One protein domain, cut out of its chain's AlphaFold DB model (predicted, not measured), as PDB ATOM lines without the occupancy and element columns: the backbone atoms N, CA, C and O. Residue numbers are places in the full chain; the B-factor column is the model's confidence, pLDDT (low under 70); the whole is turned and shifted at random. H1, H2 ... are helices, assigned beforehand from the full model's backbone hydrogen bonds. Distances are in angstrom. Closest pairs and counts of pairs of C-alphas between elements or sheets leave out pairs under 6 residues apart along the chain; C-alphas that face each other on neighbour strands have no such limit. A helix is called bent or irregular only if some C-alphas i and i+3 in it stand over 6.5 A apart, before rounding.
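Overview. This is residues 35 to 88 and 105 to 161 of the 250 residues of an uncharacterized protein of Steinernema carpocapsae (UniProt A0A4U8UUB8). The two longest helices, H1 and H8, meet at their ends in a wide corner; short H2 and H3 gather by that corner, and H4 packs on the first part of H8, residues 142 to 149. H5, H6 and H7 follow in a loose arc, with H6 and H7 coming back towards H8. The printed part has 111 residues with eight named helices, H1 to H8 in order, and no named strand: all helix. It is compact, with a radius of gyration of the C-alphas of 14.8 A and spans of 44 by 36 by 21 A.

Along the chain. Find C-alpha 35 at (-10.282, 21.790, -59.131); from there H1 runs 22.1 A to residue 49, only just irregular: C-alphas 42 and 45 are 6.8 A apart. Next come H2, residues 52 to 57, H3, residues 60 to 66, and H4, residues 73 to 84, 16.1 A long. After the cut look for H5, residues 107 to 119, 17.9 A long, then H6, residues 122 to 127, and H7, residues 130 to 134. H8 runs 26.1 A from residue 142 to C-alpha 159 at (1.957, -12.107, -35.115).

Arrangement. Look at Leu 48 and Gly 143, the closest C-alphas of H1 and H8, 4.3 A apart: these helices touch only at their ends, about perpendicular at 76 degrees. H4 touches H8, about perpendicular at 80 degrees, closest at the C-alphas of Glu 75 and Ile 146, 6.0 A. H3 is close to but not clearly touching H1, with the C-alphas of Ala 47 and Lys 66 closest at 6.4 A. H2 is close to but not clearly touching H4, closest at the C-alphas of Ser 52 and Leu 83, 6.9 A. H6 is close to but not clearly touching H8, closest at the C-alphas of Leu 126 and Leu 155, 7.4 A. H7 and H8 are near each other, with 6 pairs of C-alphas within 10 A; H5 and H8 are apart. Each O i to N i+4 pair is within hydrogen-bond range in H2 to H8; in H1, 9 of 11 are.

Size, cuts and confidence. The farthest C-alphas, of Ala 35 and Lys 127, are 46.1 A apart. Residues 89 to 104 are not printed, and C-alphas 88 and 105 stand 16.2 A apart across the cut. Of the links printed whole, none is long. Confidence is under 70 at residues 84 to 88, 105 to 110, 126 to 132 and 153 to 161.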
ATOM      1  N   ALA A  35     -10.001  20.865 -60.227       80.38
ATOM      2  CA  ALA A  35     -10.282  21.790 -59.131       80.38
ATOM      3  C   ALA A  35     -10.686  21.071 -57.830       80.38
ATOM      4  O   ALA A  35     -10.124  21.352 -56.776       80.38
ATOM      5  N   LYS A  36     -11.591  20.083 -57.900       78.94
ATOM      6  CA  LYS A  36     -11.985  19.280 -56.725       78.94
ATOM      7  C   LYS A  36     -10.827  18.448 -56.170       78.94
ATOM      8  O   LYS A  36     -10.734  18.248 -54.963       78.94
ATOM      9  N   ARG A  37      -9.940  17.950 -57.038       79.50
ATOM     10  CA  ARG A  37      -8.745  17.203 -56.611       79.50
ATOM     11  C   ARG A  37      -7.726  18.119 -55.934       79.50
ATOM     12  O   ARG A  37      -7.121  17.724 -54.943       79.50
ATOM     13  N   GLU A  38      -7.543  19.326 -56.453       84.81
ATOM     14  CA  GLU A  38      -6.659  20.320 -55.853       84.81
ATOM     15  C   GLU A  38      -7.178  20.784 -54.487       84.81
ATOM     16  O   GLU A  38      -6.415  20.824 -53.526       84.81
ATOM     17  N   GLU A  39      -8.482  21.048 -54.378       86.25
ATOM     18  CA  GLU A  39      -9.151  21.350 -53.111       86.25
ATOM     19  C   GLU A  39      -8.958  20.217 -52.094       86.25
ATOM     20  O   GLU A  39      -8.536  20.465 -50.964       86.25
ATOM     21  N   TYR A  40      -9.190  18.964 -52.505       88.62
ATOM     22  CA  TYR A  40      -8.971  17.795 -51.653       88.62
ATOM     23  C   TYR A  40      -7.518  17.703 -51.171       88.62
ATOM     24  O   TYR A  40      -7.270  17.578 -49.975       88.62
ATOM     25  N   ASN A  41      -6.545  17.818 -52.079       87.50
ATOM     26  CA  ASN A  41      -5.125  17.719 -51.738       87.50
ATOM     27  C   ASN A  41      -4.658  18.854 -50.819       87.50
ATOM     28  O   ASN A  41      -3.783  18.639 -49.983       87.50
ATOM     29  N   ARG A  42      -5.238  20.049 -50.964       90.50
ATOM     30  CA  ARG A  42      -4.936  21.208 -50.120       90.50
ATOM     31  C   ARG A  42      -5.510  21.055 -48.714       90.50
ATOM     32  O   ARG A  42      -4.837  21.394 -47.749       90.50
ATOM     33  N   ASN A  43      -6.728  20.532 -48.600       91.62
ATOM     34  CA  ASN A  43      -7.460  20.495 -47.334       91.62
ATOM     35  C   ASN A  43      -7.235  19.205 -46.539       91.62
ATOM     36  O   ASN A  43      -7.341  19.222 -45.314       91.62
ATOM     37  N   ARG A  44      -6.858  18.100 -47.194       92.12
ATOM     38  CA  ARG A  44      -6.597  16.828 -46.511       92.12
ATOM     39  C   ARG A  44      -5.524  16.923 -45.416       92.12
ATOM     40  O   ARG A  44      -5.775  16.388 -44.342       92.12
ATOM     41  N   PRO A  45      -4.368  17.593 -45.601       92.94
ATOM     42  CA  PRO A  45      -3.393  17.756 -44.520       92.94
ATOM     43  C   PRO A  45      -3.974  18.463 -43.290       92.94
ATOM     44  O   PRO A  45      -3.684  18.065 -42.166       92.94
ATOM     45  N   HIS A  46      -4.835  19.464 -43.495       91.75
ATOM     46  CA  HIS A  46      -5.515  20.158 -42.401       91.75
ATOM     47  C   HIS A  46      -6.514  19.244 -41.687       91.75
ATOM     48  O   HIS A  46      -6.505  19.190 -40.462       91.75
ATOM     49  N   ALA A  47      -7.310  18.478 -42.439       89.75
ATOM     50  CA  ALA A  47      -8.224  17.486 -41.876       89.75
ATOM     51  C   ALA A  47      -7.484  16.423 -41.047       89.75
ATOM     52  O   ALA A  47      -7.932  16.070 -39.961       89.75
ATOM     53  N   LEU A  48      -6.330  15.944 -41.523       91.25
ATOM     54  CA  LEU A  48      -5.514  14.974 -40.791       91.25
ATOM     55  C   LEU A  48      -4.884  15.545 -39.521       91.25
ATOM     56  O   LEU A  48      -4.718  14.800 -38.563       91.25
ATOM     57  N   ALA A  49      -4.530  16.831 -39.512       89.62
ATOM     58  CA  ALA A  49      -3.911  17.488 -38.365       89.62
ATOM     59  C   ALA A  49      -4.905  17.830 -37.241       89.62
ATOM     60  O   ALA A  49      -4.475  18.167 -36.139       89.62
ATOM     61  N   MET A  50      -6.218  17.754 -37.495       88.50
ATOM     62  CA  MET A  50      -7.231  18.055 -36.483       88.50
ATOM     63  C   MET A  50      -7.213  17.027 -35.354       88.50
ATOM     64  O   MET A  50      -7.351  15.826 -35.595       88.50
ATOM     65  N   THR A  51      -7.062  17.509 -34.120       86.19
ATOM     66  CA  THR A  51      -7.079  16.685 -32.904       86.19
ATOM     67  C   THR A  51      -8.489  16.210 -32.589       86.19
ATOM     68  O   THR A  51      -9.457  16.921 -32.850       86.19
ATOM     69  N   SER A  52      -8.638  15.042 -31.965       80.50
ATOM     70  CA  SER A  52      -9.960  14.525 -31.578       80.50
ATOM     71  C   SER A  52     -10.790  15.521 -30.759       80.50
ATOM     72  O   SER A  52     -12.002  15.590 -30.947       80.50
ATOM     73  N   HIS A  53     -10.151  16.343 -29.920       77.25
ATOM     74  CA  HIS A  53     -10.805  17.426 -29.179       77.25
ATOM     75  C   HIS A  53     -11.389  18.497 -30.112       77.25
ATOM     76  O   HIS A  53     -12.563  18.846 -29.991       77.25
ATOM     77  N   GLN A  54     -10.612  18.956 -31.096       82.69
ATOM     78  CA  GLN A  54     -11.084  19.902 -32.110       82.69
ATOM     79  C   GLN A  54     -12.239  19.317 -32.928       82.69
ATOM     80  O   GLN A  54     -13.209  20.017 -33.200       82.69
ATOM     81  N   ILE A  55     -12.166  18.029 -33.281       84.75
ATOM     82  CA  ILE A  55     -13.234  17.344 -34.021       84.75
ATOM     83  C   ILE A  55     -14.513  17.271 -33.176       84.75
ATOM     84  O   ILE A  55     -15.598  17.569 -33.669       84.75
ATOM     85  N   LEU A  56     -14.407  16.896 -31.898       78.94
ATOM     86  CA  LEU A  56     -15.559  16.775 -31.000       78.94
ATOM     87  C   LEU A  56     -16.221  18.120 -30.681       78.94
ATOM     88  O   LEU A  56     -17.431  18.144 -30.465       78.94
ATOM     89  N   ALA A  57     -15.467  19.220 -30.706       80.81
ATOM     90  CA  ALA A  57     -15.998  20.572 -30.532       80.81
ATOM     91  C   ALA A  57     -16.851  21.058 -31.723       80.81
ATOM     92  O   ALA A  57     -17.607  22.016 -31.583       80.81
ATOM     93  N   MET A  58     -16.747  20.407 -32.886       83.38
ATOM     94  CA  MET A  58     -17.530  20.738 -34.081       83.38
ATOM     95  C   MET A  58     -18.905  20.069 -34.068       83.38
ATOM     96  O   MET A  58     -19.067  18.963 -33.537       83.38
ATOM     97  N   SER A  59     -19.872  20.706 -34.729       84.44
ATOM     98  CA  SER A  59     -21.144  20.070 -35.093       84.44
ATOM     99  C   SER A  59     -20.948  18.948 -36.124       84.44
ATOM    100  O   SER A  59     -19.907  18.863 -36.771       84.44
ATOM    101  N   GLU A  60     -21.935  18.061 -36.286       82.44
ATOM    102  CA  GLU A  60     -21.839  16.946 -37.242       82.44
ATOM    103  C   GLU A  60     -21.637  17.433 -38.688       82.44
ATOM    104  O   GLU A  60     -20.711  16.967 -39.353       82.44
ATOM    105  N   ASP A  61     -22.393  18.453 -39.108       88.56
ATOM    106  CA  ASP A  61     -22.260  19.084 -40.428       88.56
ATOM    107  C   ASP A  61     -20.850  19.657 -40.645       88.56
ATOM    108  O   ASP A  61     -20.225  19.453 -41.686       88.56
ATOM    109  N   GLU A  62     -20.290  20.323 -39.632       89.50
ATOM    110  CA  GLU A  62     -18.929  20.854 -39.709       89.50
ATOM    111  C   GLU A  62     -17.872  19.756 -39.811       89.50
ATOM    112  O   GLU A  62     -16.881  19.934 -40.521       89.50
ATOM    113  N   ARG A  63     -18.061  18.623 -39.123       90.00
ATOM    114  CA  ARG A  63     -17.134  17.488 -39.228       90.00
ATOM    115  C   ARG A  63     -17.188  16.871 -40.621       90.00
ATOM    116  O   ARG A  63     -16.136  16.554 -41.179       90.00
ATOM    117  N   ASP A  64     -18.381  16.731 -41.193       88.75
ATOM    118  CA  ASP A  64     -18.558  16.232 -42.556       88.75
ATOM    119  C   ASP A  64     -17.873  17.158 -43.577       88.75
ATOM    120  O   ASP A  64     -17.114  16.682 -44.427       88.75
ATOM    121  N   GLU A  65     -18.041  18.479 -43.454       91.75
ATOM    122  CA  GLU A  65     -17.463  19.457 -44.386       91.75
ATOM    123  C   GLU A  65     -15.950  19.664 -44.238       91.75
ATOM    124  O   GLU A  65     -15.244  19.819 -45.244       91.75
ATOM    125  N   LYS A  66     -15.447  19.714 -42.999       90.38
ATOM    126  CA  LYS A  66     -14.056  20.098 -42.700       90.38
ATOM    127  C   LYS A  66     -13.116  18.903 -42.583       90.38
ATOM    128  O   LYS A  66     -11.915  19.081 -42.778       90.38
ATOM    129  N   ILE A  67     -13.635  17.708 -42.291       91.31
ATOM    130  CA  ILE A  67     -12.816  16.521 -42.010       91.31
ATOM    131  C   ILE A  67     -13.212  15.359 -42.909       91.31
ATOM    132  O   ILE A  67     -12.429  14.973 -43.776       91.31
ATOM    133  N   TYR A  68     -14.410  14.797 -42.727       90.12
ATOM    134  CA  TYR A  68     -14.751  13.487 -43.287       90.12
ATOM    135  C   TYR A  68     -14.825  13.494 -44.818       90.12
ATOM    136  O   TYR A  68     -14.400  12.530 -45.449       90.12
ATOM    137  N   LYS A  69     -15.226  14.614 -45.435       91.88
ATOM    138  CA  LYS A  69     -15.113  14.858 -46.887       91.88
ATOM    139  C   LYS A  69     -13.704  14.617 -47.452       91.88
ATOM    140  O   LYS A  69     -13.568  14.308 -48.637       91.88
ATOM    141  N   TYR A  70     -12.662  14.811 -46.645       91.81
ATOM    142  CA  TYR A  70     -11.260  14.705 -47.063       91.81
ATOM    143  C   TYR A  70     -10.596  13.384 -46.659       91.81
ATOM    144  O   TYR A  70      -9.386  13.225 -46.835       91.81
ATOM    145  N   LEU A  71     -11.378  12.445 -46.130       86.88
ATOM    146  CA  LEU A  71     -10.946  11.109 -45.754       86.88
ATOM    147  C   LEU A  71     -11.620  10.071 -46.661       86.88
ATOM    148  O   LEU A  71     -12.709  10.285 -47.198       86.88
ATOM    149  N   SER A  72     -10.986   8.918 -46.835       85.88
ATOM    150  CA  SER A  72     -11.641   7.746 -47.419       85.88
ATOM    151  C   SER A  72     -12.728   7.197 -46.479       85.88
ATOM    152  O   SER A  72     -12.741   7.522 -45.285       85.88
ATOM    153  N   PRO A  73     -13.647   6.346 -46.972       82.12
ATOM    154  CA  PRO A  73     -14.670   5.726 -46.130       82.12
ATOM    155  C   PRO A  73     -14.097   4.962 -44.927       82.12
ATOM    156  O   PRO A  73     -14.614   5.103 -43.820       82.12
ATOM    157  N   ASP A  74     -13.002   4.220 -45.118       75.12
ATOM    158  CA  ASP A  74     -12.360   3.443 -44.050       75.12
ATOM    159  C   ASP A  74     -11.688   4.354 -43.011       75.12
ATOM    160  O   ASP A  74     -11.852   4.164 -41.807       75.12
ATOM    161  N   GLU A  75     -10.983   5.396 -43.463       82.81
ATOM    162  CA  GLU A  75     -10.399   6.415 -42.579       82.81
ATOM    163  C   GLU A  75     -11.486   7.145 -41.778       82.81
ATOM    164  O   GLU A  75     -11.356   7.328 -40.568       82.81
ATOM    165  N   THR A  76     -12.590   7.506 -42.435       79.62
ATOM    166  CA  THR A  76     -13.752   8.135 -41.793       79.62
ATOM    167  C   THR A  76     -14.341   7.225 -40.726       79.62
ATOM    168  O   THR A  76     -14.625   7.679 -39.617       79.62
ATOM    169  N   TRP A  77     -14.511   5.938 -41.037       75.88
ATOM    170  CA  TRP A  77     -15.017   4.957 -40.087       75.88
ATOM    171  C   TRP A  77     -14.088   4.821 -38.876       75.88
ATOM    172  O   TRP A  77     -14.564   4.892 -37.746       75.88
ATOM    173  N   ASN A  78     -12.774   4.722 -39.094       75.19
ATOM    174  CA  ASN A  78     -11.775   4.628 -38.027       75.19
ATOM    175  C   ASN A  78     -11.813   5.841 -37.089       75.19
ATOM    176  O   ASN A  78     -11.836   5.678 -35.866       75.19
ATOM    177  N   VAL A  79     -11.869   7.053 -37.650       74.50
ATOM    178  CA  VAL A  79     -11.975   8.288 -36.863       74.50
ATOM    179  C   VAL A  79     -13.303   8.321 -36.103       74.50
ATOM    180  O   VAL A  79     -13.302   8.536 -34.894       74.50
ATOM    181  N   LYS A  80     -14.439   8.044 -36.756       77.31
ATOM    182  CA  LYS A  80     -15.753   8.014 -36.084       77.31
ATOM    183  C   LYS A  80     -15.796   6.970 -34.962       77.31
ATOM    184  O   LYS A  80     -16.302   7.262 -33.882       77.31
ATOM    185  N   GLU A  81     -15.236   5.782 -35.178       70.12
ATOM    186  CA  GLU A  81     -15.227   4.710 -34.180       70.12
ATOM    187  C   GLU A  81     -14.307   5.021 -32.994       70.12
ATOM    188  O   GLU A  81     -14.653   4.695 -31.859       70.12
ATOM    189  N   ALA A  82     -13.173   5.688 -33.229       70.25
ATOM    190  CA  ALA A  82     -12.327   6.212 -32.160       70.25
ATOM    191  C   ALA A  82     -13.088   7.229 -31.297       70.25
ATOM    192  O   ALA A  82     -13.150   7.083 -30.078       70.25
ATOM    193  N   LEU A  83     -13.736   8.208 -31.936       71.25
ATOM    194  CA  LEU A  83     -14.467   9.276 -31.250       71.25
ATOM    195  C   LEU A  83     -15.707   8.767 -30.503       71.25
ATOM    196  O   LEU A  83     -16.025   9.274 -29.433       71.25
ATOM    197  N   ARG A  84     -16.383   7.731 -31.013       67.06
ATOM    198  CA  ARG A  84     -17.556   7.114 -30.364       67.06
ATOM    199  C   ARG A  84     -17.225   6.460 -29.019       67.06
ATOM    200  O   ARG A  84     -18.111   6.297 -28.183       67.06
ATOM    201  N   ARG A  85     -15.973   6.038 -28.825       59.72
ATOM    202  CA  ARG A  85     -15.498   5.389 -27.591       59.72
ATOM    203  C   ARG A  85     -15.095   6.392 -26.517       59.72
ATOM    204  O   ARG A  85     -14.870   5.987 -25.381       59.72
ATOM    205  N   ILE A  86     -15.004   7.670 -26.872       61.12
ATOM    206  CA  ILE A  86     -14.739   8.748 -25.930       61.12
ATOM    207  C   ILE A  86     -16.035   8.988 -25.153       61.12
ATOM    208  O   ILE A  86     -17.063   9.273 -25.776       61.12
ATOM    209  N   PRO A  87     -16.031   8.859 -23.815       50.78
ATOM    210  CA  PRO A  87     -17.205   9.173 -23.020       50.78
ATOM    211  C   PRO A  87     -17.673  10.609 -23.311       50.78
ATOM    212  O   PRO A  87     -16.833  11.511 -23.458       50.78
ATOM    213  N   PRO A  88     -18.994  10.857 -23.387       47.25
ATOM    214  CA  PRO A  88     -19.513  12.202 -23.605       47.25
ATOM    215  C   PRO A  88     -18.990  13.176 -22.542       47.25
ATOM    216  O   PRO A  88     -18.530  12.769 -21.469       47.25
ATOM    217  N   ASP A 105      -8.346  22.317 -22.533       50.62
ATOM    218  CA  ASP A 105      -6.963  22.400 -23.004       50.62
ATOM    219  C   ASP A 105      -5.884  22.468 -21.911       50.62
ATOM    220  O   ASP A 105      -5.123  23.436 -21.833       50.62
ATOM    221  N   ASN A 106      -5.729  21.407 -21.114       59.69
ATOM    222  CA  ASN A 106      -4.439  21.183 -20.473       59.69
ATOM    223  C   ASN A 106      -3.480  20.663 -21.553       59.69
ATOM    224  O   ASN A 106      -3.307  19.456 -21.728       59.69
ATOM    225  N   ILE A 107      -2.951  21.597 -22.356       60.97
ATOM    226  CA  ILE A 107      -2.062  21.329 -23.500       60.97
ATOM    227  C   ILE A 107      -0.921  20.398 -23.076       60.97
ATOM    228  O   ILE A 107      -0.576  19.489 -23.827       60.97
ATOM    229  N   ASP A 108      -0.424  20.559 -21.849       66.56
ATOM    230  CA  ASP A 108       0.643  19.741 -21.279       66.56
ATOM    231  C   ASP A 108       0.219  18.273 -21.099       66.56
ATOM    232  O   ASP A 108       0.957  17.369 -21.489       66.56
ATOM    233  N   GLU A 109      -0.987  18.004 -20.584       69.06
ATOM    234  CA  GLU A 109      -1.505  16.632 -20.457       69.06
ATOM    235  C   GLU A 109      -1.778  16.015 -21.836       69.06
ATOM    236  O   GLU A 109      -1.457  14.850 -22.083       69.06
ATOM    237  N   LEU A 110      -2.331  16.805 -22.760       67.88
ATOM    238  CA  LEU A 110      -2.565  16.402 -24.147       67.88
ATOM    239  C   LEU A 110      -1.265  15.977 -24.836       67.88
ATOM    240  O   LEU A 110      -1.196  14.901 -25.441       67.88
ATOM    241  N   GLU A 111      -0.229  16.804 -24.724       75.38
ATOM    242  CA  GLU A 111       1.079  16.545 -25.308       75.38
ATOM    243  C   GLU A 111       1.784  15.375 -24.612       75.38
ATOM    244  O   GLU A 111       2.367  14.532 -25.300       75.38
ATOM    245  N   GLU A 112       1.665  15.239 -23.288       80.94
ATOM    246  CA  GLU A 112       2.205  14.108 -22.527       80.94
ATOM    247  C   GLU A 112       1.583  12.778 -22.979       80.94
ATOM    248  O   GLU A 112       2.309  11.842 -23.326       80.94
ATOM    249  N   LYS A 113       0.246  12.678 -23.025       80.56
ATOM    250  CA  LYS A 113      -0.460  11.441 -23.411       80.56
ATOM    251  C   LYS A 113      -0.214  11.072 -24.866       80.56
ATOM    252  O   LYS A 113       0.008   9.896 -25.170       80.56
ATOM    253  N   ARG A 114      -0.202  12.064 -25.760       82.38
ATOM    254  CA  ARG A 114       0.155  11.862 -27.167       82.38
ATOM    255  C   ARG A 114       1.600  11.383 -27.298       82.38
ATOM    256  O   ARG A 114       1.848  10.386 -27.970       82.38
ATOM    257  N   THR A 115       2.544  12.034 -26.622       81.50
ATOM    258  CA  THR A 115       3.969  11.661 -26.647       81.50
ATOM    259  C   THR A 115       4.191  10.261 -26.090       81.50
ATOM    260  O   THR A 115       4.925   9.474 -26.686       81.50
ATOM    261  N   PHE A 116       3.519   9.914 -24.991       84.25
ATOM    262  CA  PHE A 116       3.551   8.569 -24.429       84.25
ATOM    263  C   PHE A 116       3.119   7.527 -25.465       84.25
ATOM    264  O   PHE A 116       3.858   6.576 -25.715       84.25
ATOM    265  N   TYR A 117       1.972   7.736 -26.118       84.81
ATOM    266  CA  TYR A 117       1.478   6.833 -27.158       84.81
ATOM    267  C   TYR A 117       2.467   6.685 -28.323       84.81
ATOM    268  O   TYR A 117       2.759   5.566 -28.752       84.81
ATOM    269  N   MET A 118       3.017   7.800 -28.812       83.50
ATOM    270  CA  MET A 118       3.958   7.797 -29.937       83.50
ATOM    271  C   MET A 118       5.283   7.103 -29.597       83.50
ATOM    272  O   MET A 118       5.920   6.537 -30.483       83.50
ATOM    273  N   ASN A 119       5.668   7.091 -28.320       84.75
ATOM    274  CA  ASN A 119       6.876   6.429 -27.832       84.75
ATOM    275  C   ASN A 119       6.665   4.959 -27.429       84.75
ATOM    276  O   ASN A 119       7.641   4.288 -27.088       84.75
ATOM    277  N   LEU A 120       5.434   4.430 -27.473       81.25
ATOM    278  CA  LEU A 120       5.191   3.009 -27.216       81.25
ATOM    279  C   LEU A 120       5.936   2.161 -28.246       81.25
ATOM    280  O   LEU A 120       5.683   2.274 -29.449       81.25
ATOM    281  N   SER A 121       6.808   1.265 -27.781       84.12
ATOM    282  CA  SER A 121       7.459   0.287 -28.653       84.12
ATOM    283  C   SER A 121       6.437  -0.714 -29.200       84.12
ATOM    284  O   SER A 121       5.392  -0.931 -28.592       84.12
ATOM    285  N   ASP A 122       6.724  -1.363 -30.331       78.69
ATOM    286  CA  ASP A 122       5.828  -2.396 -30.879       78.69
ATOM    287  C   ASP A 122       5.601  -3.555 -29.889       78.69
ATOM    288  O   ASP A 122       4.504  -4.103 -29.819       78.69
ATOM    289  N   ASN A 123       6.610  -3.890 -29.076       74.75
ATOM    290  CA  ASN A 123       6.506  -4.928 -28.049       74.75
ATOM    291  C   ASN A 123       5.585  -4.516 -26.896       74.75
ATOM    292  O   ASN A 123       4.810  -5.341 -26.411       74.75
ATOM    293  N   ASP A 124       5.675  -3.266 -26.445       74.12
ATOM    294  CA  ASP A 124       4.814  -2.757 -25.373       74.12
ATOM    295  C   ASP A 124       3.387  -2.566 -25.884       74.12
ATOM    296  O   ASP A 124       2.428  -2.931 -25.207       74.12
ATOM    297  N   PHE A 125       3.246  -2.095 -27.125       75.38
ATOM    298  CA  PHE A 125       1.966  -1.959 -27.806       75.38
ATOM    299  C   PHE A 125       1.222  -3.298 -27.892       75.38
ATOM    300  O   PHE A 125       0.047  -3.362 -27.547       75.38
ATOM    301  N   LEU A 126       1.908  -4.376 -28.289       67.31
ATOM    302  CA  LEU A 126       1.328  -5.724 -28.387       67.31
ATOM    303  C   LEU A 126       0.922  -6.318 -27.031       67.31
ATOM    304  O   LEU A 126      -0.044  -7.071 -26.950       67.31
ATOM    305  N   LYS A 127       1.643  -5.981 -25.957       67.69
ATOM    306  CA  LYS A 127       1.319  -6.432 -24.591       67.69
ATOM    307  C   LYS A 127       0.218  -5.605 -23.934       67.69
ATOM    308  O   LYS A 127      -0.322  -6.021 -22.912       67.69
ATOM    309  N   THR A 128      -0.093  -4.438 -24.490       64.81
ATOM    310  CA  THR A 128      -1.089  -3.532 -23.932       64.81
ATOM    311  C   THR A 128      -2.478  -3.911 -24.447       64.81
ATOM    312  O   THR A 128      -2.676  -4.036 -25.657       64.81
ATOM    313  N   PRO A 129      -3.480  -4.068 -23.565       68.19
ATOM    314  CA  PRO A 129      -4.849  -4.317 -23.990       68.19
ATOM    315  C   PRO A 129      -5.353  -3.243 -24.958       68.19
ATOM    316  O   PRO A 129      -5.154  -2.046 -24.743       68.19
ATOM    317  N   LEU A 130      -6.076  -3.657 -26.003       66.75
ATOM    318  CA  LEU A 130      -6.563  -2.740 -27.039       66.75
ATOM    319  C   LEU A 130      -7.407  -1.591 -26.462       66.75
ATOM    320  O   LEU A 130      -7.305  -0.468 -26.941       66.75
ATOM    321  N   ALA A 131      -8.212  -1.847 -25.427       64.06
ATOM    322  CA  ALA A 131      -9.017  -0.812 -24.780       64.06
ATOM    323  C   ALA A 131      -8.157   0.291 -24.131       64.06
ATOM    324  O   ALA A 131      -8.521   1.464 -24.188       64.06
ATOM    325  N   GLN A 132      -6.995  -0.073 -23.583       69.38
ATOM    326  CA  GLN A 132      -6.030   0.871 -23.016       69.38
ATOM    327  C   GLN A 132      -5.241   1.592 -24.112       69.38
ATOM    328  O   GLN A 132      -5.045   2.793 -24.035       69.38
ATOM    329  N   ILE A 133      -4.864   0.911 -25.198       70.25
ATOM    330  CA  ILE A 133      -4.291   1.583 -26.378       70.25
ATOM    331  C   ILE A 133      -5.252   2.645 -26.929       70.25
ATOM    332  O   ILE A 133      -4.854   3.754 -27.280       70.25
ATOM    333  N   GLN A 134      -6.540   2.327 -26.969       70.88
ATOM    334  CA  GLN A 134      -7.561   3.229 -27.489       70.88
ATOM    335  C   GLN A 134      -7.887   4.394 -26.560       70.88
ATOM    336  O   GLN A 134      -8.427   5.389 -27.037       70.88
ATOM    337  N   SER A 135      -7.521   4.334 -25.273       72.44
ATOM    338  CA  SER A 135      -7.669   5.495 -24.387       72.44
ATOM    339  C   SER A 135      -6.743   6.645 -24.771       72.44
ATOM    340  O   SER A 135      -6.948   7.758 -24.308       72.44
ATOM    341  N   PHE A 136      -5.744   6.403 -25.625       79.12
ATOM    342  CA  PHE A 136      -4.882   7.460 -26.142       79.12
ATOM    343  C   PHE A 136      -5.471   8.175 -27.365       79.12
ATOM    344  O   PHE A 136      -5.070   9.295 -27.656       79.12
ATOM    345  N   PHE A 137      -6.455   7.584 -28.054       79.12
ATOM    346  CA  PHE A 137      -7.038   8.147 -29.281       79.12
ATOM    347  C   PHE A 137      -7.676   9.541 -29.112       79.12
ATOM    348  O   PHE A 137      -7.506  10.352 -30.022       79.12
ATOM    349  N   PRO A 138      -8.319   9.893 -27.975       75.62
ATOM    350  CA  PRO A 138      -8.739  11.271 -27.692       75.62
ATOM    351  C   PRO A 138      -7.622  12.322 -27.786       75.62
ATOM    352  O   PRO A 138      -7.893  13.496 -28.033       75.62
ATOM    353  N   TYR A 139      -6.369  11.923 -27.589       79.81
ATOM    354  CA  TYR A 139      -5.210  12.817 -27.611       79.81
ATOM    355  C   TYR A 139      -4.505  12.827 -28.974       79.81
ATOM    356  O   TYR A 139      -3.513  13.528 -29.159       79.81
ATOM    357  N   LEU A 140      -5.017  12.056 -29.938       83.25
ATOM    358  CA  LEU A 140      -4.474  11.938 -31.284       83.25
ATOM    359  C   LEU A 140      -5.246  12.810 -32.276       83.25
ATOM    360  O   LEU A 140      -6.441  13.089 -32.116       83.25
ATOM    361  N   SER A 141      -4.547  13.214 -33.329       87.25
ATOM    362  CA  SER A 141      -5.140  13.765 -34.546       87.25
ATOM    363  C   SER A 141      -5.800  12.698 -35.415       87.25
ATOM    364  O   SER A 141      -5.552  11.502 -35.256       87.25
ATOM    365  N   ALA A 142      -6.645  13.119 -36.358       81.25
ATOM    366  CA  ALA A 142      -7.295  12.207 -37.299       81.25
ATOM    367  C   ALA A 142      -6.276  11.346 -38.066       81.25
ATOM    368  O   ALA A 142      -6.480  10.141 -38.209       81.25
ATOM    369  N   GLY A 143      -5.162  11.941 -38.506       80.31
ATOM    370  CA  GLY A 143      -4.072  11.211 -39.156       80.31
ATOM    371  C   GLY A 143      -3.432  10.176 -38.242       80.31
ATOM    372  O   GLY A 143      -3.247   9.032 -38.636       80.31
ATOM    373  N   GLU A 144      -3.190  10.537 -36.989       85.94
ATOM    374  CA  GLU A 144      -2.586   9.626 -36.015       85.94
ATOM    375  C   GLU A 144      -3.520   8.488 -35.603       85.94
ATOM    376  O   GLU A 144      -3.051   7.385 -35.338       85.94
ATOM    377  N   ILE A 145      -4.836   8.711 -35.593       78.50
ATOM    378  CA  ILE A 145      -5.825   7.640 -35.410       78.50
ATOM    379  C   ILE A 145      -5.766   6.662 -36.584       78.50
ATOM    380  O   ILE A 145      -5.776   5.448 -36.380       78.50
ATOM    381  N   ILE A 146      -5.694   7.168 -37.816       79.25
ATOM    382  CA  ILE A 146      -5.571   6.327 -39.014       79.25
ATOM    383  C   ILE A 146      -4.286   5.492 -38.937       79.25
ATOM    384  O   ILE A 146      -4.330   4.271 -39.117       79.25
ATOM    385  N   ASP A 147      -3.167   6.127 -38.591       81.19
ATOM    386  CA  ASP A 147      -1.883   5.453 -38.413       81.19
ATOM    387  C   ASP A 147      -1.926   4.437 -37.266       81.19
ATOM    388  O   ASP A 147      -1.380   3.342 -37.398       81.19
ATOM    389  N   ALA A 148      -2.634   4.734 -36.172       77.44
ATOM    390  CA  ALA A 148      -2.849   3.813 -35.061       77.44
ATOM    391  C   ALA A 148      -3.581   2.537 -35.496       77.44
ATOM    392  O   ALA A 148      -3.129   1.433 -35.187       77.44
ATOM    393  N   TYR A 149      -4.679   2.661 -36.249       73.75
ATOM    394  CA  TYR A 149      -5.396   1.499 -36.785       73.75
ATOM    395  C   TYR A 149      -4.547   0.713 -37.791       73.75
ATOM    396  O   TYR A 149      -4.500  -0.515 -37.724       73.75
ATOM    397  N   SER A 150      -3.795   1.403 -38.652       75.25
ATOM    398  CA  SER A 150      -2.840   0.762 -39.566       75.25
ATOM    399  C   SER A 150      -1.754  -0.006 -38.804       75.25
ATOM    400  O   SER A 150      -1.455  -1.155 -39.135       75.25
ATOM    401  N   ARG A 151      -1.202   0.582 -37.736       75.62
ATOM    402  CA  ARG A 151      -0.223  -0.056 -36.848       75.62
ATOM    403  C   ARG A 151      -0.808  -1.303 -36.187       75.62
ATOM    404  O   ARG A 151      -0.154  -2.343 -36.207       75.62
ATOM    405  N   ILE A 152      -2.038  -1.234 -35.673       71.25
ATOM    406  CA  ILE A 152      -2.755  -2.390 -35.105       71.25
ATOM    407  C   ILE A 152      -2.849  -3.517 -36.136       71.25
ATOM    408  O   ILE A 152      -2.509  -4.661 -35.833       71.25
ATOM    409  N   ASP A 153      -3.273  -3.208 -37.359       67.44
ATOM    410  CA  ASP A 153      -3.436  -4.209 -38.413       67.44
ATOM    411  C   ASP A 153      -2.102  -4.813 -38.858       67.44
ATOM    412  O   ASP A 153      -2.016  -6.016 -39.113       67.44
ATOM    413  N   GLN A 154      -1.046  -4.004 -38.940       68.25
ATOM    414  CA  GLN A 154       0.299  -4.470 -39.272       68.25
ATOM    415  C   GLN A 154       0.875  -5.374 -38.183       68.25
ATOM    416  O   GLN A 154       1.448  -6.415 -38.501       68.25
ATOM    417  N   LEU A 155       0.720  -5.003 -36.911       64.06
ATOM    418  CA  LEU A 155       1.228  -5.785 -35.786       64.06
ATOM    419  C   LEU A 155       0.473  -7.111 -35.638       64.06
ATOM    420  O   LEU A 155       1.117  -8.154 -35.545       64.06
ATOM    421  N   LYS A 156      -0.859  -7.107 -35.795       60.81
ATOM    422  CA  LYS A 156      -1.670  -8.338 -35.876       60.81
ATOM    423  C   LYS A 156      -1.217  -9.271 -37.003       60.81
ATOM    424  O   LYS A 156      -1.206 -10.485 -36.837       60.81
ATOM    425  N   LYS A 157      -0.835  -8.716 -38.161       63.25
ATOM    426  CA  LYS A 157      -0.312  -9.488 -39.305       63.25
ATOM    427  C   LYS A 157       1.127  -9.984 -39.107       63.25
ATOM    428  O   LYS A 157       1.531 -10.930 -39.772       63.25
ATOM    429  N   LYS A 158       1.929  -9.351 -38.247       59.84
ATOM    430  CA  LYS A 158       3.283  -9.831 -37.909       59.84
ATOM    431  C   LYS A 158       3.235 -10.976 -36.897       59.84
ATOM    432  O   LYS A 158       4.026 -11.906 -37.012       59.84
ATOM    433  N   GLU A 159       2.266 -10.963 -35.985       56.69
ATOM    434  CA  GLU A 159       1.957 -12.107 -35.115       56.69
ATOM    435  C   GLU A 159       1.454 -13.340 -35.884       56.69
ATOM    436  O   GLU A 159       1.572 -14.457 -35.386       56.69
ATOM    437  N   THR A 160       0.965 -13.191 -37.125       42.59
ATOM    438  CA  THR A 160       0.590 -14.336 -37.973       42.59
ATOM    439  C   THR A 160       1.766 -15.023 -38.689       42.59
ATOM    440  O   THR A 160       1.547 -15.935 -39.489       42.59
ATOM    441  N   ALA A 161       3.018 -14.711 -38.329       34.66
ATOM    442  CA  ALA A 161       4.107 -15.698 -38.335       34.66
ATOM    443  C   ALA A 161       4.019 -16.529 -37.032       34.66
ATOM    444  O   ALA A 161       4.794 -16.361 -36.096       34.66
TER     445      ALA A 161